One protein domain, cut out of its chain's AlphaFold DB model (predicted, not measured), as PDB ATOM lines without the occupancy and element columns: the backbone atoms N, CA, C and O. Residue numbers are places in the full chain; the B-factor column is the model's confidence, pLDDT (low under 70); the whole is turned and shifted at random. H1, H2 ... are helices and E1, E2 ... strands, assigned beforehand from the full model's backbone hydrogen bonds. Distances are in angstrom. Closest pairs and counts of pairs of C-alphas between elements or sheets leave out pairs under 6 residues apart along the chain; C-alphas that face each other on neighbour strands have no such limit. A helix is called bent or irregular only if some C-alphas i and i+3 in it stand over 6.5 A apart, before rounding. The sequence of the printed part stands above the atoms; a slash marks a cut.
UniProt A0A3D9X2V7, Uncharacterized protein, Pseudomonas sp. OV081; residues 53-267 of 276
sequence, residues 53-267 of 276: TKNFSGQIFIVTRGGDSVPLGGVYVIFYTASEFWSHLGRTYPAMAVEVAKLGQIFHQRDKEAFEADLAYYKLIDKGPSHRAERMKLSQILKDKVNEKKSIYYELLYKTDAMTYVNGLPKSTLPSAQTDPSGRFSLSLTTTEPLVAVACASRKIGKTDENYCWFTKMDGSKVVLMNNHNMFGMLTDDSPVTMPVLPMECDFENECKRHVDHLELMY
ATOM      1  N   THR A  53     173.291 222.351 145.315       96.62
ATOM      2  CA  THR A  53     173.476 222.217 146.766       96.62
ATOM      3  C   THR A  53     174.938 221.926 147.077       96.62
ATOM      4  O   THR A  53     175.484 220.919 146.632       96.62
ATOM      5  N   LYS A  54     175.566 222.815 147.847       97.00
ATOM      6  CA  LYS A  54     176.964 222.729 148.271       97.00
ATOM      7  C   LYS A  54     177.040 222.614 149.791       97.00
ATOM      8  O   LYS A  54     176.216 223.185 150.506       97.00
ATOM      9  N   ASN A  55     178.051 221.896 150.271       97.69
ATOM     10  CA  ASN A  55     178.361 221.783 151.692       97.69
ATOM     11  C   ASN A  55     179.588 222.636 152.004       97.69
ATOM     12  O   ASN A  55     180.702 222.333 151.587       97.69
ATOM     13  N   PHE A  56     179.377 223.703 152.758       98.25
ATOM     14  CA  PHE A  56     180.417 224.584 153.260       98.25
ATOM     15  C   PHE A  56     180.817 224.083 154.641       98.25
ATOM     16  O   PHE A  56     179.973 223.981 155.523       98.25
ATOM     17  N   SER A  57     182.082 223.731 154.840       98.44
ATOM     18  CA  SER A  57     182.555 223.222 156.130       98.44
ATOM     19  C   SER A  57     183.931 223.760 156.469       98.44
ATOM     20  O   SER A  57     184.705 224.131 155.583       98.44
ATOM     21  N   GLY A  58     184.230 223.813 157.761       98.50
ATOM     22  CA  GLY A  58     185.513 224.293 158.235       98.50
ATOM     23  C   GLY A  58     185.778 223.987 159.697       98.50
ATOM     24  O   GLY A  58     184.958 223.372 160.383       98.50
ATOM     25  N   GLN A  59     186.948 224.417 160.157       98.56
ATOM     26  CA  GLN A  59     187.380 224.310 161.544       98.56
ATOM     27  C   GLN A  59     188.087 225.590 161.990       98.56
ATOM     28  O   GLN A  59     188.932 226.110 161.264       98.56
ATOM     29  N   ILE A  60     187.769 226.059 163.197       98.50
ATOM     30  CA  ILE A  60     188.390 227.215 163.844       98.50
ATOM     31  C   ILE A  60     189.280 226.742 164.992       98.50
ATOM     32  O   ILE A  60     188.840 226.008 165.882       98.50
ATOM     33  N   PHE A  61     190.537 227.167 164.982       97.81
ATOM     34  CA  PHE A  61     191.491 226.891 166.052       97.81
ATOM     35  C   PHE A  61     192.564 227.974 166.103       97.81
ATOM     36  O   PHE A  61     192.821 228.645 165.112       97.81
ATOM     37  N   ILE A  62     193.229 228.124 167.244       96.81
ATOM     38  CA  ILE A  62     194.405 228.995 167.362       96.81
ATOM     39  C   ILE A  62     195.656 228.175 167.646       96.81
ATOM     40  O   ILE A  62     195.594 227.164 168.342       96.81
ATOM     41  N   VAL A  63     196.796 228.619 167.126       95.12
ATOM     42  CA  VAL A  63     198.110 228.048 167.436       95.12
ATOM     43  C   VAL A  63     198.777 228.935 168.477       95.12
ATOM     44  O   VAL A  63     198.980 230.130 168.261       95.12
ATOM     45  N   THR A  64     199.088 228.364 169.636       91.81
ATOM     46  CA  THR A  64     199.737 229.096 170.731       91.81
ATOM     47  C   THR A  64     201.259 229.132 170.558       91.81
ATOM     48  O   THR A  64     201.821 228.410 169.736       91.81
ATOM     49  N   ARG A  65     201.967 229.935 171.372       85.31
ATOM     50  CA  ARG A  65     203.445 230.019 171.346       85.31
ATOM     51  C   ARG A  65     204.153 228.669 171.561       85.31
ATOM     52  O   ARG A  65     205.308 228.546 171.174       85.31
ATOM     53  N   GLY A  66     203.482 227.676 172.150       89.00
ATOM     54  CA  GLY A  66     204.004 226.313 172.313       89.00
ATOM     55  C   GLY A  66     203.840 225.410 171.085       89.00
ATOM     56  O   GLY A  66     204.261 224.263 171.127       89.00
ATOM     57  N   GLY A  67     203.217 225.898 170.006       92.25
ATOM     58  CA  GLY A  67     202.852 225.092 168.836       92.25
ATOM     59  C   GLY A  67     201.543 224.313 169.004       92.25
ATOM     60  O   GLY A  67     201.058 223.722 168.040       92.25
ATOM     61  N   ASP A  68     200.934 224.347 170.191       94.94
ATOM     62  CA  ASP A  68     199.671 223.663 170.450       94.94
ATOM     63  C   ASP A  68     198.524 224.319 169.684       94.94
ATOM     64  O   ASP A  68     198.317 225.536 169.768       94.94
ATOM     65  N   SER A  69     197.758 223.485 168.980       96.44
ATOM     66  CA  SER A  69     196.506 223.870 168.332       96.44
ATOM     67  C   SER A  69     195.354 223.732 169.320       96.44
ATOM     68  O   SER A  69     195.073 222.638 169.806       96.44
ATOM     69  N   VAL A  70     194.676 224.839 169.606       96.19
ATOM     70  CA  VAL A  70     193.533 224.906 170.519       96.19
ATOM     71  C   VAL A  70     192.266 225.127 169.692       96.19
ATOM     72  O   VAL A  70     192.072 226.232 169.178       96.19
ATOM     73  N   PRO A  71     191.404 224.105 169.536       97.38
ATOM     74  CA  PRO A  71     190.119 224.264 168.868       97.38
ATOM     75  C   PRO A  71     189.224 225.258 169.606       97.38
ATOM     76  O   PRO A  71     189.198 225.281 170.838       97.38
ATOM     77  N   LEU A  72     188.475 226.065 168.856       97.31
ATOM     78  CA  LEU A  72     187.581 227.071 169.422       97.31
ATOM     79  C   LEU A  72     186.122 226.652 169.245       97.31
ATOM     80  O   LEU A  72     185.552 226.842 168.176       97.31
ATOM     81  N   GLY A  73     185.526 226.085 170.295       97.19
ATOM     82  CA  GLY A  73     184.103 225.740 170.316       97.19
ATOM     83  C   GLY A  73     183.192 226.903 170.708       97.19
ATOM     84  O   GLY A  73     183.613 227.848 171.372       97.19
ATOM     85  N   GLY A  74     181.919 226.829 170.306       97.62
ATOM     86  CA  GLY A  74     180.909 227.852 170.601       97.62
ATOM     87  C   GLY A  74     181.016 229.160 169.801       97.62
ATOM     88  O   GLY A  74     180.194 230.052 170.017       97.62
ATOM     89  N   VAL A  75     181.971 229.281 168.876       98.12
ATOM     90  CA  VAL A  75     182.147 230.442 167.995       98.12
ATOM     91  C   VAL A  75     181.042 230.468 166.939       98.12
ATOM     92  O   VAL A  75     180.748 229.451 166.312       98.12
ATOM     93  N   TYR A  76     180.433 231.633 166.726       98.06
ATOM     94  CA  TYR A  76     179.469 231.823 165.646       98.06
ATOM     95  C   TYR A  76     180.182 232.154 164.334       98.06
ATOM     96  O   TYR A  76     181.022 233.052 164.278       98.06
ATOM     97  N   VAL A  77     179.798 231.441 163.281       98.44
ATOM     98  CA  VAL A  77     180.233 231.648 161.903       98.44
ATOM     99  C   VAL A  77     179.065 232.233 161.124       98.44
ATOM    100  O   VAL A  77     178.021 231.597 160.965       98.44
ATOM    101  N   ILE A  78     179.237 233.469 160.672       98.19
ATOM    102  CA  ILE A  78     178.267 234.197 159.858       98.19
ATOM    103  C   ILE A  78     178.696 234.054 158.402       98.19
ATOM    104  O   ILE A  78     179.860 234.266 158.069       98.19
ATOM    105  N   PHE A  79     177.763 233.695 157.529       98.19
ATOM    106  CA  PHE A  79     178.036 233.506 156.107       98.19
ATOM    107  C   PHE A  79     177.445 234.654 155.311       98.19
ATOM    108  O   PHE A  79     176.342 235.091 155.606       98.19
ATOM    109  N   TYR A  80     178.135 235.104 154.277       97.81
ATOM    110  CA  TYR A  80     177.636 236.077 153.309       97.81
ATOM    111  C   TYR A  80     177.812 235.500 151.914       97.81
ATOM    112  O   TYR A  80     178.790 234.786 151.671       97.81
ATOM    113  N   THR A  81     176.923 235.819 150.975       96.94
ATOM    114  CA  THR A  81     177.292 235.641 149.565       96.94
ATOM    115  C   THR A  81     178.423 236.613 149.228       96.94
ATOM    116  O   THR A  81     178.549 237.672 149.850       96.94
ATOM    117  N   ALA A  82     179.272 236.278 148.254       94.38
ATOM    118  CA  ALA A  82     180.319 237.205 147.828       94.38
ATOM    119  C   ALA A  82     179.726 238.558 147.395       94.38
ATOM    120  O   ALA A  82     180.255 239.604 147.765       94.38
ATOM    121  N   SER A  83     178.603 238.549 146.670       93.56
ATOM    122  CA  SER A  83     177.904 239.766 146.246       93.56
ATOM    123  C   SER A  83     177.422 240.624 147.423       93.56
ATOM    124  O   SER A  83     177.696 241.827 147.446       93.56
ATOM    125  N   GLU A  84     176.768 240.016 148.420       94.12
ATOM    126  CA  GLU A  84     176.335 240.683 149.652       94.12
ATOM    127  C   GLU A  84     177.551 241.310 150.338       94.12
ATOM    128  O   GLU A  84     177.614 242.530 150.488       94.12
ATOM    129  N   PHE A  85     178.572 240.505 150.633       94.19
ATOM    130  CA  PHE A  85     179.791 240.942 151.308       94.19
ATOM    131  C   PHE A  85     180.448 242.154 150.620       94.19
ATOM    132  O   PHE A  85     180.649 243.197 151.248       94.19
ATOM    133  N   TRP A  86     180.710 242.069 149.311       91.25
ATOM    134  CA  TRP A  86     181.372 243.136 148.552       91.25
ATOM    135  C   TRP A  86     180.542 244.414 148.437       91.25
ATOM    136  O   TRP A  86     181.098 245.514 148.514       91.25
ATOM    137  N   SER A  87     179.219 244.295 148.299       89.31
ATOM    138  CA  SER A  87     178.328 245.460 148.227       89.31
ATOM    139  C   SER A  87     178.409 246.337 149.484       89.31
ATOM    140  O   SER A  87     178.270 247.561 149.404       89.31
ATOM    141  N   HIS A  88     178.698 245.722 150.633       85.50
ATOM    142  CA  HIS A  88     178.850 246.416 151.906       85.50
ATOM    143  C   HIS A  88     180.249 246.987 152.102       85.50
ATOM    144  O   HIS A  88     180.372 248.150 152.498       85.50
ATOM    145  N   LEU A  89     181.297 246.240 151.741       84.31
ATOM    146  CA  LEU A  89     182.661 246.770 151.807       84.31
ATOM    147  C   LEU A  89     182.829 248.026 150.951       84.31
ATOM    148  O   LEU A  89     183.475 248.972 151.394       84.31
ATOM    149  N   GLY A  90     182.160 248.099 149.796       80.88
ATOM    150  CA  GLY A  90     182.173 249.287 148.939       80.88
ATOM    151  C   GLY A  90     181.688 250.579 149.614       80.88
ATOM    152  O   GLY A  90     181.985 251.663 149.120       80.88
ATOM    153  N   ARG A  91     180.970 250.501 150.745       83.06
ATOM    154  CA  ARG A  91     180.554 251.670 151.545       83.06
ATOM    155  C   ARG A  91     181.440 251.887 152.764       83.06
ATOM    156  O   ARG A  91     181.803 253.024 153.059       83.06
ATOM    157  N   THR A  92     181.789 250.809 153.460       85.56
ATOM    158  CA  THR A  92     182.579 250.870 154.696       85.56
ATOM    159  C   THR A  92     184.017 251.308 154.418       85.56
ATOM    160  O   THR A  92     184.551 252.156 155.128       85.56
ATOM    161  N   TYR A  93     184.629 250.807 153.343       87.19
ATOM    162  CA  TYR A  93     186.047 251.028 153.051       87.19
ATOM    163  C   TYR A  93     186.362 252.478 152.699       87.19
ATOM    164  O   TYR A  93     187.307 253.012 153.273       87.19
ATOM    165  N   PRO A  94     185.572 253.169 151.856       90.06
ATOM    166  CA  PRO A  94     185.792 254.590 151.618       90.06
ATOM    167  C   PRO A  94     185.679 255.443 152.881       90.06
ATOM    168  O   PRO A  94     186.481 256.352 153.078       90.06
ATOM    169  N   ALA A  95     184.720 255.142 153.764       90.38
ATOM    170  CA  ALA A  95     184.579 255.861 155.028       90.38
ATOM    171  C   ALA A  95     185.801 255.644 155.934       90.38
ATOM    172  O   ALA A  95     186.357 256.602 156.471       90.38
ATOM    173  N   MET A  96     186.269 254.399 156.048       91.44
ATOM    174  CA  MET A  96     187.478 254.084 156.806       91.44
ATOM    175  C   MET A  96     188.731 254.690 156.176       91.44
ATOM    176  O   MET A  96     189.579 255.191 156.901       91.44
ATOM    177  N   ALA A  97     188.838 254.715 154.848       92.81
ATOM    178  CA  ALA A  97     189.967 255.311 154.141       92.81
ATOM    179  C   ALA A  97     190.086 256.815 154.401       92.81
ATOM    180  O   ALA A  97     191.194 257.319 154.571       92.81
ATOM    181  N   VAL A  98     188.958 257.526 154.491       94.81
ATOM    182  CA  VAL A  98     188.940 258.941 154.887       94.81
ATOM    183  C   VAL A  98     189.466 259.122 156.313       94.81
ATOM    184  O   VAL A  98     190.297 260.001 156.546       94.81
ATOM    185  N   GLU A  99     189.028 258.288 157.259       94.88
ATOM    186  CA  GLU A  99     189.512 258.350 158.645       94.88
ATOM    187  C   GLU A  99     190.994 257.963 158.760       94.88
ATOM    188  O   GLU A  99     191.746 258.657 159.441       94.88
ATOM    189  N   VAL A 100     191.443 256.921 158.051       95.50
ATOM    190  CA  VAL A 100     192.855 256.509 158.002       95.50
ATOM    191  C   VAL A 100     193.720 257.623 157.426       95.50
ATOM    192  O   VAL A 100     194.726 257.963 158.035       95.50
ATOM    193  N   ALA A 101     193.316 258.255 156.320       96.50
ATOM    194  CA  ALA A 101     194.067 259.366 155.735       96.50
ATOM    195  C   ALA A 101     194.156 260.571 156.688       96.50
ATOM    196  O   ALA A 101     195.202 261.206 156.816       96.50
ATOM    197  N   LYS A 102     193.064 260.886 157.392       97.62
ATOM    198  CA  LYS A 102     193.039 261.965 158.388       97.62
ATOM    199  C   LYS A 102     193.951 261.653 159.577       97.62
ATOM    200  O   LYS A 102     194.752 262.496 159.974       97.62
ATOM    201  N   LEU A 103     193.823 260.465 160.161       97.88
ATOM    202  CA  LEU A 103     194.616 260.057 161.319       97.88
ATOM    203  C   LEU A 103     196.089 259.841 160.957       97.88
ATOM    204  O   LEU A 103     196.949 260.187 161.758       97.88
ATOM    205  N   GLY A 104     196.387 259.356 159.751       97.44
ATOM    206  CA  GLY A 104     197.742 259.233 159.217       97.44
ATOM    207  C   GLY A 104     198.446 260.586 159.113       97.44
ATOM    208  O   GLY A 104     199.544 260.755 159.641       97.44
ATOM    209  N   GLN A 105     197.772 261.617 158.588       98.12
ATOM    210  CA  GLN A 105     198.302 262.989 158.596       98.12
ATOM    211  C   GLN A 105     198.618 263.494 160.009       98.12
ATOM    212  O   GLN A 105     199.677 264.081 160.242       98.12
ATOM    213  N   ILE A 106     197.711 263.259 160.965       98.44
ATOM    214  CA  ILE A 106     197.929 263.642 162.364       98.44
ATOM    215  C   ILE A 106     199.110 262.850 162.944       98.44
ATOM    216  O   ILE A 106     199.955 263.437 163.617       98.44
ATOM    217  N   PHE A 107     199.204 261.549 162.659       97.88
ATOM    218  CA  PHE A 107     200.301 260.693 163.098       97.88
ATOM    219  C   PHE A 107     201.648 261.227 162.607       97.88
ATOM    220  O   PHE A 107     202.537 261.434 163.428       97.88
ATOM    221  N   HIS A 108     201.786 261.539 161.315       97.56
ATOM    222  CA  HIS A 108     203.032 262.072 160.746       97.56
ATOM    223  C   HIS A 108     203.439 263.408 161.358       97.56
ATOM    224  O   HIS A 108     204.620 263.643 161.616       97.56
ATOM    225  N   GLN A 109     202.468 264.276 161.646       98.25
ATOM    226  CA  GLN A 109     202.729 265.528 162.349       98.25
ATOM    227  C   GLN A 109     203.260 265.273 163.771       98.25
ATOM    228  O   GLN A 109     204.239 265.897 164.182       98.25
ATOM    229  N   ARG A 110     202.666 264.330 164.516       97.75
ATOM    230  CA  ARG A 110     203.134 263.959 165.865       97.75
ATOM    231  C   ARG A 110     204.469 263.230 165.858       97.75
ATOM    232  O   ARG A 110     205.274 263.451 166.756       97.75
ATOM    233  N   ASP A 111     204.726 262.409 164.848       96.75
ATOM    234  CA  ASP A 111     206.010 261.739 164.665       96.75
ATOM    235  C   ASP A 111     207.134 262.744 164.419       96.75
ATOM    236  O   ASP A 111     208.158 262.697 165.098       96.75
ATOM    237  N   LYS A 112     206.892 263.744 163.566       97.31
ATOM    238  CA  LYS A 112     207.823 264.856 163.364       97.31
ATOM    239  C   LYS A 112     208.089 265.638 164.656       97.31
ATOM    240  O   LYS A 112     209.244 265.908 164.970       97.31
ATOM    241  N   GLU A 113     207.050 265.980 165.418       97.62
ATOM    242  CA  GLU A 113     207.196 266.687 166.704       97.62
ATOM    243  C   GLU A 113     207.991 265.870 167.736       97.62
ATOM    244  O   GLU A 113     208.823 266.425 168.457       97.62
ATOM    245  N   ALA A 114     207.752 264.557 167.810       96.38
ATOM    246  CA  ALA A 114     208.502 263.656 168.681       96.38
ATOM    247  C   ALA A 114     209.977 263.578 168.266       96.38
ATOM    248  O   ALA A 114     210.855 263.711 169.116       96.38
ATOM    249  N   PHE A 115     210.250 263.462 166.964       96.25
ATOM    250  CA  PHE A 115     211.606 263.449 166.423       96.25
ATOM    251  C   PHE A 115     212.363 264.758 166.699       96.25
ATOM    252  O   PHE A 115     213.524 264.744 167.106       96.25
ATOM    253  N   GLU A 116     211.715 265.915 166.543       97.38
ATOM    254  CA  GLU A 116     212.318 267.213 166.872       97.38
ATOM    255  C   GLU A 116     212.645 267.340 168.371       97.38
ATOM    256  O   GLU A 116     213.711 267.854 168.732       97.38
ATOM    257  N   ALA A 117     211.760 266.847 169.246       97.00
ATOM    258  CA  ALA A 117     211.996 266.803 170.688       97.00
ATOM    259  C   ALA A 117     213.166 265.872 171.050       97.00
ATOM    260  O   ALA A 117     213.982 266.223 171.908       97.00
ATOM    261  N   ASP A 118     213.284 264.733 170.368       96.25
ATOM    262  CA  ASP A 118     214.368 263.770 170.556       96.25
ATOM    263  C   ASP A 118     215.724 264.365 170.149       96.25
ATOM    264  O   ASP A 118     216.675 264.396 170.936       96.25
ATOM    265  N   LEU A 119     215.788 265.001 168.973       97.06
ATOM    266  CA  LEU A 119     216.974 265.734 168.527       97.06
ATOM    267  C   LEU A 119     217.376 266.848 169.503       97.06
ATOM    268  O   LEU A 119     218.566 267.063 169.744       97.06
ATOM    269  N   ALA A 120     216.411 267.589 170.056       96.69
ATOM    270  CA  ALA A 120     216.691 268.627 171.048       96.69
ATOM    271  C   ALA A 120     217.255 268.035 172.350       96.69
ATOM    272  O   ALA A 120     218.195 268.594 172.923       96.69
ATOM    273  N   TYR A 121     216.708 266.901 172.795       96.44
ATOM    274  CA  TYR A 121     217.172 266.174 173.970       96.44
ATOM    275  C   TYR A 121     218.615 265.671 173.794       96.44
ATOM    276  O   TYR A 121     219.471 265.980 174.630       96.44
ATOM    277  N   TYR A 122     218.931 265.002 172.679       95.31
ATOM    278  CA  TYR A 122     220.284 264.501 172.406       95.31
ATOM    279  C   TYR A 122     221.320 265.618 172.244       95.31
ATOM    280  O   TYR A 122     222.390 265.550 172.847       95.31
ATOM    281  N   LYS A 123     220.975 266.724 171.572       96.25
ATOM    282  CA  LYS A 123     221.852 267.912 171.496       96.25
ATOM    283  C   LYS A 123     222.238 268.462 172.871       96.25
ATOM    284  O   LYS A 123     223.271 269.117 173.006       96.25
ATOM    285  N   LEU A 124     221.403 268.264 173.893       94.62
ATOM    286  CA  LEU A 124     221.692 268.681 175.263       94.62
ATOM    287  C   LEU A 124     222.492 267.627 176.047       94.62
ATOM    288  O   LEU A 124     223.243 267.973 176.967       94.62
ATOM    289  N   ILE A 125     222.360 266.347 175.685       93.25
ATOM    290  CA  ILE A 125     223.225 265.274 176.189       93.25
ATOM    291  C   ILE A 125     224.685 265.538 175.799       93.25
ATOM    292  O   ILE A 125     225.570 265.447 176.658       93.25
ATOM    293  N   ASP A 126     224.923 265.980 174.568       93.31
ATOM    294  CA  ASP A 126     226.272 266.241 174.051       93.31
ATOM    295  C   ASP A 126     226.982 267.406 174.757       93.31
ATOM    296  O   ASP A 126     228.208 267.459 174.817       93.31
ATOM    297  N   LYS A 127     226.226 268.326 175.370       93.25
ATOM    298  CA  LYS A 127     226.775 269.482 176.106       93.25
ATOM    299  C   LYS A 127     227.298 269.154 177.510       93.25
ATOM    300  O   LYS A 127     227.776 270.045 178.205       93.25
ATOM    301  N   GLY A 128     227.212 267.899 177.950       90.75
ATOM    302  CA  GLY A 128     227.732 267.471 179.252       90.75
ATOM    303  C   GLY A 128     226.821 267.766 180.463       90.75
ATOM    304  O   GLY A 128     225.742 268.356 180.341       90.75
ATOM    305  N   PRO A 129     227.214 267.291 181.660       91.50
ATOM    306  CA  PRO A 129     226.325 267.108 182.815       91.50
ATOM    307  C   PRO A 129     225.811 268.404 183.465       91.50
ATOM    308  O   PRO A 129     224.877 268.344 184.265       91.50
ATOM    309  N   SER A 130     226.371 269.566 183.119       93.25
ATOM    310  CA  SER A 130     225.963 270.886 183.628       93.25
ATOM    311  C   SER A 130     224.511 271.255 183.305       93.25
ATOM    312  O   SER A 130     223.940 272.101 183.982       93.25
ATOM    313  N   HIS A 131     223.889 270.597 182.323       92.31
ATOM    314  CA  HIS A 131     222.532 270.888 181.846       92.31
ATOM    315  C   HIS A 131     221.458 269.946 182.408       92.31
ATOM    316  O   HIS A 131     220.491 269.595 181.728       92.31
ATOM    317  N   ARG A 132     221.643 269.443 183.635       93.00
ATOM    318  CA  ARG A 132     220.760 268.414 184.208       93.00
ATOM    319  C   ARG A 132     219.294 268.857 184.274       93.00
ATOM    320  O   ARG A 132     218.418 268.059 183.951       93.00
ATOM    321  N   ALA A 133     219.019 270.092 184.691       94.25
ATOM    322  CA  ALA A 133     217.648 270.586 184.835       94.25
ATOM    323  C   ALA A 133     216.940 270.699 183.475       94.25
ATOM    324  O   ALA A 133     215.808 270.241 183.315       94.25
ATOM    325  N   GLU A 134     217.628 271.233 182.468       95.81
ATOM    326  CA  GLU A 134     217.108 271.349 181.109       95.81
ATOM    327  C   GLU A 134     216.904 269.971 180.465       95.81
ATOM    328  O   GLU A 134     215.907 269.769 179.771       95.81
ATOM    329  N   ARG A 135     217.778 268.991 180.754       94.69
ATOM    330  CA  ARG A 135     217.613 267.598 180.296       94.69
ATOM    331  C   ARG A 135     216.351 266.968 180.859       94.69
ATOM    332  O   ARG A 135     215.626 266.324 180.112       94.69
ATOM    333  N   MET A 136     216.064 267.178 182.145       95.38
ATOM    334  CA  MET A 136     214.828 266.679 182.759       95.38
ATOM    335  C   MET A 136     213.590 267.284 182.088       95.38
ATOM    336  O   MET A 136     212.640 266.563 181.792       95.38
ATOM    337  N   LYS A 137     213.617 268.587 181.783       96.75
ATOM    338  CA  LYS A 137     212.518 269.258 181.076       96.75
ATOM    339  C   LYS A 137     212.327 268.712 179.657       96.75
ATOM    340  O   LYS A 137     211.203 268.401 179.279       96.75
ATOM    341  N   LEU A 138     213.405 268.580 178.879       96.50
ATOM    342  CA  LEU A 138     213.337 268.034 177.517       96.50
ATOM    343  C   LEU A 138     212.934 266.558 177.504       96.50
ATOM    344  O   LEU A 138     212.164 266.161 176.642       96.50
ATOM    345  N   SER A 139     213.387 265.768 178.480       96.56
ATOM    346  CA  SER A 139     212.972 264.371 178.634       96.56
ATOM    347  C   SER A 139     211.462 264.251 178.861       96.56
ATOM    348  O   SER A 139     210.823 263.390 178.260       96.56
ATOM    349  N   GLN A 140     210.874 265.143 179.667       97.69
ATOM    350  CA  GLN A 140     209.426 265.171 179.861       97.69
ATOM    351  C   GLN A 140     208.689 265.560 178.571       97.69
ATOM    352  O   GLN A 140     207.746 264.875 178.194       97.69
ATOM    353  N   ILE A 141     209.160 266.590 177.857       97.62
ATOM    354  CA  ILE A 141     208.582 267.001 176.565       97.62
ATOM    355  C   ILE A 141     208.640 265.853 175.551       97.62
ATOM    356  O   ILE A 141     207.638 265.558 174.906       97.62
ATOM    357  N   LEU A 142     209.789 265.182 175.432       96.75
ATOM    358  CA  LEU A 142     209.957 264.025 174.556       96.75
ATOM    359  C   LEU A 142     208.965 262.916 174.921       96.75
ATOM    360  O   LEU A 142     208.260 262.411 174.052       96.75
ATOM    361  N   LYS A 143     208.858 262.577 176.210       96.50
ATOM    362  CA  LYS A 143     207.903 261.575 176.694       96.50
ATOM    363  C   LYS A 143     206.461 261.937 176.327       96.50
ATOM    364  O   LYS A 143     205.723 261.071 175.864       96.50
ATOM    365  N   ASP A 144     206.069 263.194 176.508       97.75
ATOM    366  CA  ASP A 144     204.721 263.663 176.181       97.75
ATOM    367  C   ASP A 144     204.455 263.565 174.670       97.75
ATOM    368  O   ASP A 144     203.425 263.030 174.264       97.75
ATOM    369  N   LYS A 145     205.420 263.952 173.827       97.56
ATOM    370  CA  LYS A 145     205.310 263.832 172.363       97.56
ATOM    371  C   LYS A 145     205.269 262.393 171.865       97.56
ATOM    372  O   LYS A 145     204.469 262.078 170.984       97.56
ATOM    373  N   VAL A 146     206.051 261.499 172.462       95.00
ATOM    374  CA  VAL A 146     205.971 260.061 172.175       95.00
ATOM    375  C   VAL A 146     204.599 259.506 172.569       95.00
ATOM    376  O   VAL A 146     204.022 258.729 171.811       95.00
ATOM    377  N   ASN A 147     204.034 259.927 173.704       95.06
ATOM    378  CA  ASN A 147     202.698 259.498 174.122       95.06
ATOM    379  C   ASN A 147     201.592 260.027 173.195       95.06
ATOM    380  O   ASN A 147     200.703 259.260 172.836       95.06
ATOM    381  N   GLU A 148     201.664 261.294 172.769       96.44
ATOM    382  CA  GLU A 148     200.753 261.871 171.764       96.44
ATOM    383  C   GLU A 148     200.820 261.091 170.442       96.44
ATOM    384  O   GLU A 148     199.795 260.741 169.863       96.44
ATOM    385  N   LYS A 149     202.025 260.756 169.967       95.94
ATOM    386  CA  LYS A 149     202.201 259.905 168.783       95.94
ATOM    387  C   LYS A 149     201.551 258.533 168.971       95.94
ATOM    388  O   LYS A 149     200.778 258.090 168.119       95.94
ATOM    389  N   LYS A 150     201.840 257.863 170.094       94.75
ATOM    390  CA  LYS A 150     201.294 256.534 170.404       94.75
ATOM    391  C   LYS A 150     199.771 256.551 170.502       94.75
ATOM    392  O   LYS A 150     199.141 255.610 170.037       94.75
ATOM    393  N   SER A 151     199.160 257.605 171.045       96.00
ATOM    394  CA  SER A 151     197.697 257.676 171.129       96.00
ATOM    395  C   SER A 151     197.039 257.676 169.748       96.00
ATOM    396  O   SER A 151     196.050 256.977 169.558       96.00
ATOM    397  N   ILE A 152     197.616 258.387 168.770       97.75
ATOM    398  CA  ILE A 152     197.105 258.391 167.388       97.75
ATOM    399  C   ILE A 152     197.325 257.034 166.716       97.75
ATOM    400  O   ILE A 152     196.443 256.543 166.016       97.75
ATOM    401  N   TYR A 153     198.469 256.393 166.966       96.19
ATOM    402  CA  TYR A 153     198.724 255.033 166.492       96.19
ATOM    403  C   TYR A 153     197.670 254.040 167.003       96.19
ATOM    404  O   TYR A 153     197.129 253.256 166.227       96.19
ATOM    405  N   TYR A 154     197.340 254.087 168.296       94.38
ATOM    406  CA  TYR A 154     196.320 253.209 168.873       94.38
ATOM    407  C   TYR A 154     194.905 253.544 168.399       94.38
ATOM    408  O   TYR A 154     194.079 252.643 168.272       94.38
ATOM    409  N   GLU A 155     194.628 254.810 168.087       95.62
ATOM    410  CA  GLU A 155     193.380 255.188 167.431       95.62
ATOM    411  C   GLU A 155     193.293 254.592 166.019       95.62
ATOM    412  O   GLU A 155     192.279 253.984 165.688       95.62
ATOM    413  N   LEU A 156     194.363 254.675 165.218       95.44
ATOM    414  CA  LEU A 156     194.446 253.991 163.921       95.44
ATOM    415  C   LEU A 156     194.268 252.477 164.070       95.44
ATOM    416  O   LEU A 156     193.498 251.882 163.318       95.44
ATOM    417  N   LEU A 157     194.942 251.857 165.045       92.94
ATOM    418  CA  LEU A 157     194.832 250.424 165.322       92.94
ATOM    419  C   LEU A 157     193.378 250.044 165.602       92.94
ATOM    420  O   LEU A 157     192.861 249.145 164.956       92.94
ATOM    421  N   TYR A 158     192.711 250.763 166.506       92.12
ATOM    422  CA  TYR A 158     191.308 250.532 166.842       92.12
ATOM    423  C   TYR A 158     190.394 250.726 165.629       92.12
ATOM    424  O   TYR A 158     189.563 249.881 165.321       92.12
ATOM    425  N   LYS A 159     190.570 251.816 164.874       91.94
ATOM    426  CA  LYS A 159     189.755 252.089 163.682       91.94
ATOM    427  C   LYS A 159     189.921 251.038 162.596       91.94
ATOM    428  O   LYS A 159     189.004 250.864 161.805       91.94
ATOM    429  N   THR A 160     191.071 250.380 162.538       91.50
ATOM    430  CA  THR A 160     191.398 249.384 161.514       91.50
ATOM    431  C   THR A 160     191.405 247.958 162.050       91.50
ATOM    432  O   THR A 160     191.797 247.036 161.332       91.50
ATOM    433  N   ASP A 161     190.936 247.757 163.285       90.50
ATOM    434  CA  ASP A 161     190.844 246.434 163.877       90.50
ATOM    435  C   ASP A 161     189.759 245.595 163.190       90.50
ATOM    436  O   ASP A 161     188.769 246.090 162.642       90.50
ATOM    437  N   ALA A 162     189.949 244.277 163.208       90.50
ATOM    438  CA  ALA A 162     189.033 243.353 162.554       90.50
ATOM    439  C   ALA A 162     187.608 243.415 163.133       90.50
ATOM    440  O   ALA A 162     186.637 243.151 162.425       90.50
ATOM    441  N   MET A 163     187.466 243.777 164.411       90.31
ATOM    442  CA  MET A 163     186.169 243.856 165.078       90.31
ATOM    443  C   MET A 163     185.348 245.045 164.566       90.31
ATOM    444  O   MET A 163     184.141 244.930 164.383       90.31
ATOM    445  N   THR A 164     185.993 246.165 164.257       89.31
ATOM    446  CA  THR A 164     185.397 247.346 163.632       89.31
ATOM    447  C   THR A 164     184.829 246.984 162.268       89.31
ATOM    448  O   THR A 164     183.702 247.366 161.953       89.31
ATOM    449  N   TYR A 165     185.547 246.161 161.500       89.00
ATOM    450  CA  TYR A 165     185.039 245.615 160.246       89.00
ATOM    451  C   TYR A 165     183.816 244.731 160.441       89.00
ATOM    452  O   TYR A 165     182.812 244.933 159.763       89.00
ATOM    453  N   VAL A 166     183.879 243.784 161.376       91.88
ATOM    454  CA  VAL A 166     182.776 242.855 161.672       91.88
ATOM    455  C   VAL A 166     181.532 243.614 162.120       91.88
ATOM    456  O   VAL A 166     180.443 243.357 161.619       91.88
ATOM    457  N   ASN A 167     181.695 244.602 163.000       90.56
ATOM    458  CA  ASN A 167     180.612 245.462 163.479       90.56
ATOM    459  C   ASN A 167     180.023 246.352 162.374       90.56
ATOM    460  O   ASN A 167     178.880 246.790 162.483       90.56
ATOM    461  N   GLY A 168     180.800 246.633 161.326       88.62
ATOM    462  CA  GLY A 168     180.357 247.357 160.139       88.62
ATOM    463  C   GLY A 168     179.652 246.488 159.093       88.62
ATOM    464  O   GLY A 168     179.111 247.038 158.131       88.62
ATOM    465  N   LEU A 169     179.651 245.156 159.239       91.06
ATOM    466  CA  LEU A 169     178.924 244.262 158.339       91.06
ATOM    467  C   LEU A 169     177.416 244.322 158.624       91.06
ATOM    468  O   LEU A 169     176.993 244.467 159.773       91.06
ATOM    469  N   PRO A 170     176.563 244.185 157.595       90.56
ATOM    470  CA  PRO A 170     175.129 244.070 157.812       90.56
ATOM    471  C   PRO A 170     174.799 242.749 158.516       90.56
ATOM    472  O   PRO A 170     175.587 241.794 158.553       90.56
ATOM    473  N   LYS A 171     173.552 242.647 158.969       94.25
ATOM    474  CA  LYS A 171     172.980 241.349 159.301       94.25
ATOM    475  C   LYS A 171     172.899 240.498 158.031       94.25
ATOM    476  O   LYS A 171     172.235 240.903 157.082       94.25
ATOM    477  N   SER A 172     173.539 239.332 158.061       95.62
ATOM    478  CA  SER A 172     173.473 238.366 156.965       95.62
ATOM    479  C   SER A 172     172.045 237.871 156.724       95.62
ATOM    480  O   SER A 172     171.266 237.671 157.665       95.62
ATOM    481  N   THR A 173     171.724 237.647 155.451       95.88
ATOM    482  CA  THR A 173     170.501 236.951 155.024       95.88
ATOM    483  C   THR A 173     170.609 235.425 155.089       95.88
ATOM    484  O   THR A 173     169.586 234.735 155.082       95.88
ATOM    485  N   LEU A 174     171.828 234.889 155.177       96.94
ATOM    486  CA  LEU A 174     172.099 233.458 155.269       96.94
ATOM    487  C   LEU A 174     172.046 232.970 156.730       96.94
ATOM    488  O   LEU A 174     172.301 233.739 157.661       96.94
ATOM    489  N   PRO A 175     171.752 231.675 156.961       97.25
ATOM    490  CA  PRO A 175     171.876 231.075 158.285       97.25
ATOM    491  C   PRO A 175     173.314 231.162 158.805       97.25
ATOM    492  O   PRO A 175     174.260 230.968 158.045       97.25
ATOM    493  N   SER A 176     173.481 231.393 160.107       97.75
ATOM    494  CA  SER A 176     174.764 231.220 160.790       97.75
ATOM    495  C   SER A 176     174.942 229.778 161.274       97.75
ATOM    496  O   SER A 176     173.977 229.025 161.414       97.75
ATOM    497  N   ALA A 177     176.186 229.395 161.554       98.12
ATOM    498  CA  ALA A 177     176.522 228.143 162.226       98.12
ATOM    499  C   ALA A 177     177.244 228.439 163.542       98.12
ATOM    500  O   ALA A 177     177.897 229.471 163.674       98.12
ATOM    501  N   GLN A 178     177.156 227.531 164.508       98.44
ATOM    502  CA  GLN A 178     177.986 227.571 165.709       98.44
ATOM    503  C   GLN A 178     178.969 226.406 165.664       98.44
ATOM    504  O   GLN A 178     178.587 225.287 165.322       98.44
ATOM    505  N   THR A 179     180.232 226.662 165.990       98.69
ATOM    506  CA  THR A 179     181.253 225.617 166.026       98.69
ATOM    507  C   THR A 179     181.008 224.637 167.171       98.69
ATOM    508  O   THR A 179     180.716 225.055 168.297       98.69
ATOM    509  N   ASP A 180     181.223 223.349 166.920       98.44
ATOM    510  CA  ASP A 180     181.208 222.294 167.939       98.44
ATOM    511  C   ASP A 180     182.416 222.394 168.908       98.44
ATOM    512  O   ASP A 180     183.291 223.241 168.719       98.44
ATOM    513  N   PRO A 181     182.529 221.549 169.956       98.00
ATOM    514  CA  PRO A 181     183.685 221.569 170.865       98.00
ATOM    515  C   PRO A 181     185.048 221.311 170.199       98.00
ATOM    516  O   PRO A 181     186.080 221.621 170.786       98.00
ATOM    517  N   SER A 182     185.066 220.749 168.987       98.00
ATOM    518  CA  SER A 182     186.273 220.555 168.172       98.00
ATOM    519  C   SER A 182     186.533 221.731 167.222       98.00
ATOM    520  O   SER A 182     187.410 221.642 166.360       98.00
ATOM    521  N   GLY A 183     185.780 222.826 167.350       98.31
ATOM    522  CA  GLY A 183     185.878 224.012 166.509       98.31
ATOM    523  C   GLY A 183     185.316 223.835 165.101       98.31
ATOM    524  O   GLY A 183     185.555 224.686 164.250       98.31
ATOM    525  N   ARG A 184     184.606 222.740 164.806       98.69
ATOM    526  CA  ARG A 184     184.107 222.446 163.456       98.69
ATOM    527  C   ARG A 184     182.741 223.068 163.219       98.69
ATOM    528  O   ARG A 184     181.910 223.104 164.120       98.69
ATOM    529  N   PHE A 185     182.494 223.501 161.989       98.69
ATOM    530  CA  PHE A 185     181.203 224.023 161.546       98.69
ATOM    531  C   PHE A 185     180.844 223.498 160.152       98.69
ATOM    532  O   PHE A 185     181.718 223.125 159.363       98.69
ATOM    533  N   SER A 186     179.550 223.502 159.832       98.31
ATOM    534  CA  SER A 186     179.044 223.151 158.504       98.31
ATOM    535  C   SER A 186     177.746 223.881 158.171       98.31
ATOM    536  O   SER A 186     176.901 224.061 159.045       98.31
ATOM    537  N   LEU A 187     177.565 224.225 156.899       98.06
ATOM    538  CA  LEU A 187     176.356 224.799 156.321       98.06
ATOM    539  C   LEU A 187     176.088 224.133 154.963       98.06
ATOM    540  O   LEU A 187     176.961 224.116 154.097       98.06
ATOM    541  N   SER A 188     174.878 223.623 154.753       98.00
ATOM    542  CA  SER A 188     174.424 223.136 153.445       98.00
ATOM    543  C   SER A 188     173.528 224.187 152.801       98.00
ATOM    544  O   SER A 188     172.517 224.572 153.389       98.00
ATOM    545  N   LEU A 189     173.887 224.657 151.607       97.44
ATOM    546  CA  LEU A 189     173.158 225.720 150.914       97.44
ATOM    547  C   LEU A 189     173.108 225.462 149.407       97.44
ATOM    548  O   LEU A 189     174.107 225.093 148.790       97.44
ATOM    549  N   THR A 190     171.948 225.694 148.801       97.06
ATOM    550  CA  THR A 190     171.780 225.696 147.346       97.06
ATOM    551  C   THR A 190     172.151 227.068 146.801       97.06
ATOM    552  O   THR A 190     171.400 228.027 146.959       97.06
ATOM    553  N   THR A 191     173.332 227.179 146.193       95.25
ATOM    554  CA  THR A 191     173.860 228.452 145.682       95.25
ATOM    555  C   THR A 191     174.839 228.227 144.531       95.25
ATOM    556  O   THR A 191     175.564 227.229 144.486       95.25
ATOM    557  N   THR A 192     174.879 229.172 143.596       94.06
ATOM    558  CA  THR A 192     175.931 229.263 142.575       94.06
ATOM    559  C   THR A 192     177.125 230.076 143.071       94.06
ATOM    560  O   THR A 192     178.259 229.780 142.694       94.06
ATOM    561  N   GLU A 193     176.895 231.053 143.950       94.94
ATOM    562  CA  GLU A 193     177.913 231.997 144.404       94.94
ATOM    563  C   GLU A 193     178.843 231.393 145.466       94.94
ATOM    564  O   GLU A 193     178.392 230.622 146.323       94.94
ATOM    565  N   PRO A 194     180.138 231.762 145.452       96.00
ATOM    566  CA  PRO A 194     181.001 231.534 146.596       96.00
ATOM    567  C   PRO A 194     180.514 232.356 147.796       96.00
ATOM    568  O   PRO A 194     179.895 233.416 147.655       96.00
ATOM    569  N   LEU A 195     180.821 231.857 148.985       97.69
ATOM    570  CA  LEU A 195     180.514 232.493 150.253       97.69
ATOM    571  C   LEU A 195     181.759 233.130 150.867       97.69
ATOM    572  O   LEU A 195     182.898 232.762 150.571       97.69
ATOM    573  N   VAL A 196     181.516 234.052 151.784       97.81
ATOM    574  CA  VAL A 196     182.491 234.539 152.752       97.81
ATOM    575  C   VAL A 196     182.013 234.121 154.134       97.81
ATOM    576  O   VAL A 196     180.924 234.509 154.554       97.81
ATOM    577  N   ALA A 197     182.819 233.333 154.836       98.25
ATOM    578  CA  ALA A 197     182.587 233.010 156.233       98.25
ATOM    579  C   ALA A 197     183.356 233.988 157.124       98.25
ATOM    580  O   ALA A 197     184.560 234.185 156.949       98.25
ATOM    581  N   VAL A 198     182.640 234.596 158.064       97.94
ATOM    582  CA  VAL A 198     183.161 235.548 159.042       97.94
ATOM    583  C   VAL A 198     182.967 234.965 160.432       97.94
ATOM    584  O   VAL A 198     181.859 234.575 160.802       97.94
ATOM    585  N   ALA A 199     184.039 234.912 161.208       98.25
ATOM    586  CA  ALA A 199     184.002 234.451 162.587       98.25
ATOM    587  C   ALA A 199     184.922 235.319 163.435       98.25
ATOM    588  O   ALA A 199     186.007 235.682 162.984       98.25
ATOM    589  N   CYS A 200     184.512 235.612 164.665       97.62
ATOM    590  CA  CYS A 200     185.379 236.236 165.652       97.62
ATOM    591  C   CYS A 200     185.302 235.500 166.980       97.62
ATOM    592  O   CYS A 200     184.234 235.066 167.408       97.62
ATOM    593  N   ALA A 201     186.444 235.404 167.642       96.75
ATOM    594  CA  ALA A 201     186.581 234.862 168.977       96.75
ATOM    595  C   ALA A 201     187.448 235.800 169.812       96.75
ATOM    596  O   ALA A 201     188.370 236.432 169.300       96.75
ATOM    597  N   SER A 202     187.170 235.869 171.107       93.31
ATOM    598  CA  SER A 202     188.019 236.574 172.055       93.31
ATOM    599  C   SER A 202     188.485 235.631 173.150       93.31
ATOM    600  O   SER A 202     187.800 234.675 173.526       93.31
ATOM    601  N   ARG A 203     189.687 235.886 173.657       89.19
ATOM    602  CA  ARG A 203     190.264 235.144 174.771       89.19
ATOM    603  C   ARG A 203     190.944 236.111 175.718       89.19
ATOM    604  O   ARG A 203     191.722 236.957 175.300       89.19
ATOM    605  N   LYS A 204     190.719 235.914 177.013       89.94
ATOM    606  CA  LYS A 204     191.450 236.625 178.057       89.94
ATOM    607  C   LYS A 204     192.683 235.835 178.483       89.94
ATOM    608  O   LYS A 204     192.560 234.693 178.932       89.94
ATOM    609  N   ILE A 205     193.864 236.438 178.373       84.94
ATOM    610  CA  ILE A 205     195.134 235.888 178.861       84.94
ATOM    611  C   ILE A 205     195.711 236.850 179.900       84.94
ATOM    612  O   ILE A 205     196.288 237.890 179.589       84.94
ATOM    613  N   GLY A 206     195.534 236.508 181.178       90.50
ATOM    614  CA  GLY A 206     195.922 237.378 182.285       90.50
ATOM    615  C   GLY A 206     195.139 238.694 182.264       90.50
ATOM    616  O   GLY A 206     193.954 238.719 182.598       90.50
ATOM    617  N   LYS A 207     195.816 239.789 181.900       89.69
ATOM    618  CA  LYS A 207     195.231 241.140 181.802       89.69
ATOM    619  C   LYS A 207     194.955 241.589 180.365       89.69
ATOM    620  O   LYS A 207     194.413 242.674 180.191       89.69
ATOM    621  N   THR A 208     195.327 240.782 179.377       83.31
ATOM    622  CA  THR A 208     195.182 241.117 177.961       83.31
ATOM    623  C   THR A 208     193.982 240.380 177.388       83.31
ATOM    624  O   THR A 208     193.820 239.181 177.630       83.31
ATOM    625  N   ASP A 209     193.163 241.097 176.627       87.50
ATOM    626  CA  ASP A 209     192.121 240.510 175.799       87.50
ATOM    627  C   ASP A 209     192.666 240.391 174.372       87.50
ATOM    628  O   ASP A 209     193.074 241.376 173.758       87.50
ATOM    629  N   GLU A 210     192.721 239.168 173.863       87.62
ATOM    630  CA  GLU A 210     193.098 238.871 172.487       87.62
ATOM    631  C   GLU A 210     191.828 238.705 171.658       87.62
ATOM    632  O   GLU A 210     190.914 237.979 172.060       87.62
ATOM    633  N   ASN A 211     191.784 239.351 170.495       91.69
ATOM    634  CA  ASN A 211     190.682 239.244 169.549       91.69
ATOM    635  C   ASN A 211     191.185 238.600 168.263       91.69
ATOM    636  O   ASN A 211     192.169 239.042 167.672       91.69
ATOM    637  N   TYR A 212     190.479 237.568 167.832       94.69
ATOM    638  CA  TYR A 212     190.769 236.793 166.643       94.69
ATOM    639  C   TYR A 212     189.578 236.927 165.715       94.69
ATOM    640  O   TYR A 212     188.458 236.641 166.129       94.69
ATOM    641  N   CYS A 213     189.797 237.354 164.480       96.69
ATOM    642  CA  CYS A 213     188.736 237.438 163.489       96.69
ATOM    643  C   CYS A 213     189.228 236.891 162.157       96.69
ATOM    644  O   CYS A 213     190.345 237.178 161.727       96.69
ATOM    645  N   TRP A 214     188.364 236.133 161.499       97.50
ATOM    646  CA  TRP A 214     188.613 235.491 160.220       97.50
ATOM    647  C   TRP A 214     187.569 235.928 159.219       97.50
ATOM    648  O   TRP A 214     186.388 236.039 159.541       97.50
ATOM    649  N   PHE A 215     188.034 236.151 158.001       97.12
ATOM    650  CA  PHE A 215     187.218 236.397 156.830       97.12
ATOM    651  C   PHE A 215     187.752 235.435 155.780       97.12
ATOM    652  O   PHE A 215     188.890 235.583 155.348       97.12
ATOM    653  N   THR A 216     186.981 234.419 155.406       97.69
ATOM    654  CA  THR A 216     187.499 233.321 154.580       97.69
ATOM    655  C   THR A 216     186.559 233.031 153.424       97.69
ATOM    656  O   THR A 216     185.363 232.807 153.618       97.69
ATOM    657  N   LYS A 217     187.104 233.016 152.207       97.75
ATOM    658  CA  LYS A 217     186.392 232.610 150.992       97.75
ATOM    659  C   LYS A 217     186.089 231.115 151.039       97.75
ATOM    660  O   LYS A 217     186.965 230.303 151.335       97.75
ATOM    661  N   MET A 218     184.861 230.747 150.692       97.62
ATOM    662  CA  MET A 218     184.419 229.359 150.612       97.62
ATOM    663  C   MET A 218     183.644 229.119 149.319       97.62
ATOM    664  O   MET A 218     182.655 229.787 149.045       97.62
ATOM    665  N   ASP A 219     184.038 228.123 148.539       96.81
ATOM    666  CA  ASP A 219     183.339 227.707 147.312       96.81
ATOM    667  C   ASP A 219     182.618 226.355 147.461       96.81
ATOM    668  O   ASP A 219     181.932 225.912 146.538       96.81
ATOM    669  N   GLY A 220     182.760 225.717 148.630       96.06
ATOM    670  CA  GLY A 220     182.223 224.392 148.941       96.06
ATOM    671  C   GLY A 220     183.080 223.228 148.428       96.06
ATOM    672  O   GLY A 220     182.685 222.080 148.601       96.06
ATOM    673  N   SER A 221     184.237 223.494 147.809       96.25
ATOM    674  CA  SER A 221     185.123 222.454 147.264       96.25
ATOM    675  C   SER A 221     186.025 221.808 148.319       96.25
ATOM    676  O   SER A 221     186.451 220.665 148.157       96.25
ATOM    677  N   LYS A 222     186.318 222.530 149.407       97.06
ATOM    678  CA  LYS A 222     187.244 222.104 150.460       97.06
ATOM    679  C   LYS A 222     186.783 222.536 151.846       97.06
ATOM    680  O   LYS A 222     186.058 223.517 152.006       97.06
ATOM    681  N   VAL A 223     187.275 221.812 152.849       98.00
ATOM    682  CA  VAL A 223     187.189 222.216 154.256       98.00
ATOM    683  C   VAL A 223     188.123 223.407 154.469       98.00
ATOM    684  O   VAL A 223     189.307 223.323 154.141       98.00
ATOM    685  N   VAL A 224     187.610 224.512 155.010       98.00
ATOM    686  CA  VAL A 224     188.439 225.684 155.337       98.00
ATOM    687  C   VAL A 224     188.978 225.605 156.761       98.00
ATOM    688  O   VAL A 224     188.295 225.150 157.676       98.00
ATOM    689  N   LEU A 225     190.211 226.061 156.959       98.12
ATOM    690  CA  LEU A 225     190.845 226.124 158.274       98.12
ATOM    691  C   LEU A 225     190.997 227.591 158.653       98.12
ATOM    692  O   LEU A 225     191.696 228.308 157.957       98.12
ATOM    693  N   MET A 226     190.360 228.031 159.732       98.31
ATOM    694  CA  MET A 226     190.481 229.386 160.273       98.31
ATOM    695  C   MET A 226     191.435 229.349 161.468       98.31
ATOM    696  O   MET A 226     191.101 228.781 162.509       98.31
ATOM    697  N   ASN A 227     192.639 229.894 161.301       97.25
ATOM    698  CA  ASN A 227     193.685 229.905 162.323       97.25
ATOM    699  C   ASN A 227     194.543 231.180 162.279       97.25
ATOM    700  O   ASN A 227     194.272 232.098 161.514       97.25
ATOM    701  N   ASN A 228     195.575 231.275 163.120       95.00
ATOM    702  CA  ASN A 228     196.412 232.478 163.221       95.00
ATOM    703  C   ASN A 228     197.066 232.897 161.893       95.00
ATOM    704  O   ASN A 228     197.411 234.063 161.736       95.00
ATOM    705  N   HIS A 229     197.257 231.970 160.950       95.12
ATOM    706  CA  HIS A 229     197.894 232.256 159.670       95.12
ATOM    707  C   HIS A 229     197.005 233.083 158.740       95.12
ATOM    708  O   HIS A 229     197.529 233.914 158.012       95.12
ATOM    709  N   ASN A 230     195.684 232.889 158.783       95.25
ATOM    710  CA  ASN A 230     194.720 233.533 157.884       95.25
ATOM    711  C   ASN A 230     193.697 234.405 158.619       95.25
ATOM    712  O   ASN A 230     192.557 234.572 158.180       95.25
ATOM    713  N   MET A 231     194.095 234.963 159.762       95.31
ATOM    714  CA  MET A 231     193.308 236.014 160.397       95.31
ATOM    715  C   MET A 231     193.207 237.235 159.483       95.31
ATOM    716  O   MET A 231     194.071 237.495 158.641       95.31
ATOM    717  N   PHE A 232     192.170 238.034 159.706       93.94
ATOM    718  CA  PHE A 232     192.079 239.365 159.129       93.94
ATOM    719  C   PHE A 232     193.375 240.146 159.400       93.94
ATOM    720  O   PHE A 232     193.869 240.150 160.527       93.94
ATOM    721  N   GLY A 233     193.943 240.780 158.372       89.38
ATOM    722  CA  GLY A 233     195.245 241.447 158.479       89.38
ATOM    723  C   GLY A 233     196.437 240.663 157.941       89.38
ATOM    724  O   GLY A 233     197.456 241.275 157.635       89.38
ATOM    725  N   MET A 234     196.322 239.338 157.792       90.06
ATOM    726  CA  MET A 234     197.460 238.469 157.449       90.06
ATOM    727  C   MET A 234     197.753 238.363 155.945       90.06
ATOM    728  O   MET A 234     198.709 237.697 155.561       90.06
ATOM    729  N   LEU A 235     196.959 239.033 155.097       88.75
ATOM    730  CA  LEU A 235     197.133 239.087 153.637       88.75
ATOM    731  C   LEU A 235     197.203 237.701 152.963       88.75
ATOM    732  O   LEU A 235     197.962 237.500 152.020       88.75
ATOM    733  N   THR A 236     196.410 236.742 153.443       93.12
ATOM    734  CA  THR A 236     196.341 235.396 152.865       93.12
ATOM    735  C   THR A 236     195.410 235.322 151.657       93.12
ATOM    736  O   THR A 236     194.400 236.026 151.580       93.12
ATOM    737  N   ASP A 237     195.707 234.406 150.732       93.56
ATOM    738  CA  ASP A 237     194.944 234.219 149.488       93.56
ATOM    739  C   ASP A 237     193.497 233.776 149.708       93.56
ATOM    740  O   ASP A 237     192.652 233.941 148.829       93.56
ATOM    741  N   ASP A 238     193.185 233.181 150.855       94.31
ATOM    742  CA  ASP A 238     191.834 232.775 151.220       94.31
ATOM    743  C   ASP A 238     191.025 233.907 151.862       94.31
ATOM    744  O   ASP A 238     189.799 233.796 151.943       94.31
ATOM    745  N   SER A 239     191.661 235.024 152.220       93.94
ATOM    746  CA  SER A 239     190.950 236.214 152.660       93.94
ATOM    747  C   SER A 239     190.203 236.849 151.482       93.94
ATOM    748  O   SER A 239     190.760 237.005 150.387       93.94
ATOM    749  N   PRO A 240     188.927 237.234 151.648       92.56
ATOM    750  CA  PRO A 240     188.254 238.072 150.673       92.56
ATOM    751  C   PRO A 240     188.804 239.498 150.716       92.56
ATOM    752  O   PRO A 240     188.676 240.198 149.728       92.56
ATOM    753  N   VAL A 241     189.440 239.926 151.814       88.06
ATOM    754  CA  VAL A 241     189.982 241.280 151.957       88.06
ATOM    755  C   VAL A 241     191.473 241.258 152.272       88.06
ATOM    756  O   VAL A 241     191.913 240.700 153.276       88.06
ATOM    757  N   THR A 242     192.249 241.963 151.462       84.25
ATOM    758  CA  THR A 242     193.679 242.197 151.672       84.25
ATOM    759  C   THR A 242     193.913 243.549 152.352       84.25
ATOM    760  O   THR A 242     194.475 244.458 151.744       84.25
ATOM    761  N   MET A 243     193.442 243.719 153.589       84.38
ATOM    762  CA  MET A 243     193.773 244.899 154.401       84.38
ATOM    763  C   MET A 243     194.840 244.551 155.428       84.38
ATOM    764  O   MET A 243     194.695 243.517 156.077       84.38
ATOM    765  N   PRO A 244     195.889 245.376 155.600       84.00
ATOM    766  CA  PRO A 244     196.838 245.180 156.680       84.00
ATOM    767  C   PRO A 244     196.210 245.612 158.010       84.00
ATOM    768  O   PRO A 244     195.404 246.541 158.065       84.00
ATOM    769  N   VAL A 245     196.625 244.952 159.088       81.88
ATOM    770  CA  VAL A 245     196.332 245.369 160.463       81.88
ATOM    771  C   VAL A 245     197.615 245.922 161.071       81.88
ATOM    772  O   VAL A 245     198.709 245.409 160.818       81.88
ATOM    773  N   LEU A 246     197.495 246.996 161.851       84.94
ATOM    774  CA  LEU A 246     198.628 247.533 162.596       84.94
ATOM    775  C   LEU A 246     199.047 246.546 163.705       84.94
ATOM    776  O   LEU A 246     198.184 245.954 164.354       84.94
ATOM    777  N   PRO A 247     200.348 246.347 163.966       86.19
ATOM    778  CA  PRO A 247     200.767 245.554 165.115       86.19
ATOM    779  C   PRO A 247     200.314 246.209 166.427       86.19
ATOM    780  O   PRO A 247     200.274 247.435 166.545       86.19
ATOM    781  N   MET A 248     199.994 245.389 167.435       82.19
ATOM    782  CA  MET A 248     199.581 245.887 168.757       82.19
ATOM    783  C   MET A 248     200.687 246.683 169.459       82.19
ATOM    784  O   MET A 248     200.403 247.592 170.236       82.19
ATOM    785  N   GLU A 249     201.946 246.343 169.199       84.31
ATOM    786  CA  GLU A 249     203.097 246.987 169.819       84.31
ATOM    787  C   GLU A 249     203.706 248.006 168.852       84.31
ATOM    788  O   GLU A 249     203.990 247.714 167.693       84.31
ATOM    789  N   CYS A 250     203.887 249.224 169.359       81.69
ATOM    790  CA  CYS A 250     204.615 250.308 168.710       81.69
ATOM    791  C   CYS A 250     205.790 250.680 169.623       81.69
ATOM    792  O   CYS A 250     205.791 251.710 170.313       81.69
ATOM    793  N   ASP A 251     206.751 249.761 169.702       76.25
ATOM    794  CA  ASP A 251     207.890 249.863 170.619       76.25
ATOM    795  C   ASP A 251     209.133 250.446 169.946       76.25
ATOM    796  O   ASP A 251     209.914 251.136 170.602       76.25
ATOM    797  N   PHE A 252     209.269 250.264 168.630       74.56
ATOM    798  CA  PHE A 252     210.363 250.823 167.840       74.56
ATOM    799  C   PHE A 252     209.852 251.930 166.917       74.56
ATOM    800  O   PHE A 252     208.975 251.709 166.082       74.56
ATOM    801  N   GLU A 253     210.426 253.129 167.043       69.88
ATOM    802  CA  GLU A 253     209.924 254.336 166.368       69.88
ATOM    803  C   GLU A 253     209.803 254.181 164.848       69.88
ATOM    804  O   GLU A 253     208.778 254.538 164.266       69.88
ATOM    805  N   ASN A 254     210.810 253.578 164.213       76.62
ATOM    806  CA  ASN A 254     210.835 253.390 162.762       76.62
ATOM    807  C   ASN A 254     209.842 252.326 162.276       76.62
ATOM    808  O   ASN A 254     209.411 252.367 161.122       76.62
ATOM    809  N   GLU A 255     209.468 251.371 163.128       86.94
ATOM    810  CA  GLU A 255     208.534 250.317 162.742       86.94
ATOM    811  C   GLU A 255     207.114 250.866 162.656       86.94
ATOM    812  O   GLU A 255     206.441 250.646 161.648       86.94
ATOM    813  N   CYS A 256     206.688 251.657 163.644       91.00
ATOM    814  CA  CYS A 256     205.333 252.208 163.672       91.00
ATOM    815  C   CYS A 256     205.051 253.074 162.448       91.00
ATOM    816  O   CYS A 256     204.020 252.902 161.801       91.00
ATOM    817  N   LYS A 257     205.991 253.963 162.099       94.62
ATOM    818  CA  LYS A 257     205.852 254.829 160.928       94.62
ATOM    819  C   LYS A 257     205.673 254.010 159.651       94.62
ATOM    820  O   LYS A 257     204.740 254.261 158.901       94.62
ATOM    821  N   ARG A 258     206.502 252.983 159.441       93.44
ATOM    822  CA  ARG A 258     206.391 252.097 158.273       93.44
ATOM    823  C   ARG A 258     205.039 251.377 158.221       93.44
ATOM    824  O   ARG A 258     204.488 251.201 157.139       93.44
ATOM    825  N   HIS A 259     204.509 250.951 159.368       93.44
ATOM    826  CA  HIS A 259     203.191 250.318 159.433       93.44
ATOM    827  C   HIS A 259     202.060 251.297 159.099       93.44
ATOM    828  O   HIS A 259     201.162 250.923 158.346       93.44
ATOM    829  N   VAL A 260     202.128 252.541 159.584       95.56
ATOM    830  CA  VAL A 260     201.165 253.597 159.225       95.56
ATOM    831  C   VAL A 260     201.264 253.953 157.739       95.56
ATOM    832  O   VAL A 260     200.239 253.969 157.068       95.56
ATOM    833  N   ASP A 261     202.474 254.124 157.197       95.19
ATOM    834  CA  ASP A 261     202.692 254.398 155.767       95.19
ATOM    835  C   ASP A 261     202.077 253.287 154.886       95.19
ATOM    836  O   ASP A 261     201.400 253.555 153.891       95.19
ATOM    837  N   HIS A 262     202.284 252.017 155.257       93.06
ATOM    838  CA  HIS A 262     201.715 250.875 154.536       93.06
ATOM    839  C   HIS A 262     200.186 250.819 154.654       93.06
ATOM    840  O   HIS A 262     199.501 250.540 153.668       93.06
ATOM    841  N   LEU A 263     199.644 251.112 155.839       94.06
ATOM    842  CA  LEU A 263     198.206 251.213 156.059       94.06
ATOM    843  C   LEU A 263     197.600 252.293 155.151       94.06
ATOM    844  O   LEU A 263     196.666 252.012 154.407       94.06
ATOM    845  N   GLU A 264     198.159 253.502 155.137       95.31
ATOM    846  CA  GLU A 264     197.684 254.588 154.275       95.31
ATOM    847  C   GLU A 264     197.737 254.222 152.793       95.31
ATOM    848  O   GLU A 264     196.767 254.462 152.072       95.31
ATOM    849  N   LEU A 265     198.824 253.588 152.339       93.94
ATOM    850  CA  LEU A 265     198.946 253.121 150.959       93.94
ATOM    851  C   LEU A 265     197.796 252.173 150.593       93.94
ATOM    852  O   LEU A 265     197.149 252.363 149.562       93.94
ATOM    853  N   MET A 266     197.493 251.199 151.450       91.50
ATOM    854  CA  MET A 266     196.438 250.216 151.192       91.50
ATOM    855  C   MET A 266     195.031 250.829 151.194       91.50
ATOM    856  O   MET A 266     194.201 250.463 150.358       91.50
ATOM    857  N   TYR A 267     194.761 251.800 152.068       92.25
ATOM    858  CA  TYR A 267     193.468 252.493 152.104       92.25
ATOM    859  C   TYR A 267     193.345 253.573 151.026       92.25
ATOM    860  O   TYR A 267     192.227 253.911 150.638       92.25
TER     861      TYR A 267
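What this domain is: This is residues 53 to 267 of the 276 residues of an uncharacterized protein of Pseudomonas sp. OV081 (UniProt A0A3D9X2V7). A two-sheet strand sandwich, E1 E2 E4 E7 partly face to face with E3 E5 E6, forms a head from which the long helical hairpin of H1 and H2 reaches away as an arm. H4 packs beside H1 along part of this arm, and the short H3 covers part of the sheet E3 E5 E6. The printed part has 215 residues, with named elements in the order E1 E2 E3 H1 H2 H3 E4 E5 E6 E7 H4, four helices and seven strands of mixed class. The branched sheet E1 E2 E4 E7 is mixed; the other, in the order E3 E5 E6, is antiparallel. The whole is loose, with a radius of gyration of the C-alphas of 22.0 A and spans of 80 by 39 by 24 A, the hairpin making the length.

Where its parts are: E1, residues 53 to 63, begins at C-alpha 53 (173.476, 222.217, 146.766) and is 32.7 A long. With it go E2, residues 69 to 71, E4, residues 184 to 191, 21.4 A, and E7, residues 224 to 226. The other sheet has E3, residues 76 to 81, E5, residues 195 to 205, 32.3 A, and E6, residues 208 to 218, 31.7 A. H1, residues 82 to 125, is 58.6 A long, with a kink of 35 degrees near residue 92. H2, residues 129 to 159, is 43.9 A long, with a kink of 43 degrees near residue 136; it is irregular, C-alphas 130 and 133 being 8.4 A apart. H3 is residues 162 to 167. H4, residues 253 to 267, 21.9 A, ends at C-alpha 267 (193.468, 252.493, 152.104).

How they stand to each other: E1 is antiparallel to E4, N 56 to O 187 at 2.8 A, and to E2, N 62 to O 70 at 2.9 A, and parallel to E7, N 59 to O 224 at 2.9 A. This sheet and E3 E5 E6 form a sandwich, two sheets face to face, with the parts that face each other 9.9 A centre to centre. E5 is antiparallel to E3, N 78 to O 198 at 2.8 A, and forms a hairpin with E6, N 201 to O 212 at 2.8 A. H3 is on this sheet at a height of 8.8 A, its closest C-alphas to E6 being Ala 162 and Cys 213, 6.0 A; H1 only grazes it, with residues 82 to 87. H1, H2 and H4 form a bundle, helices side by side. H1 and H2 touch as a hairpin, opposite ways at a shallow tilt of 2 degrees, closest at the C-alphas of Ala 114 and Lys 145, 4.9 A. H1 touches H4 with residues 93 to 111 alone, closest at the C-alphas of Ala 97 and Tyr 267, 4.9 A. Every O i to N i+4 pair is within hydrogen-bond range in H3, against 37 of 40 in H1, 25 of 27 in H2 and 10 of 11 in H4.

The domain as a whole: The C-alphas farthest apart, of Thr 53 and Ser 130, are 80.5 A apart. The printed part has no cut. The links H3 to E4 and E7 to H4 are long. Residues 126 to 131 and 204 to 209 stand free. The mean pLDDT of the printed part is 93.8, and Glu 253 is under 70.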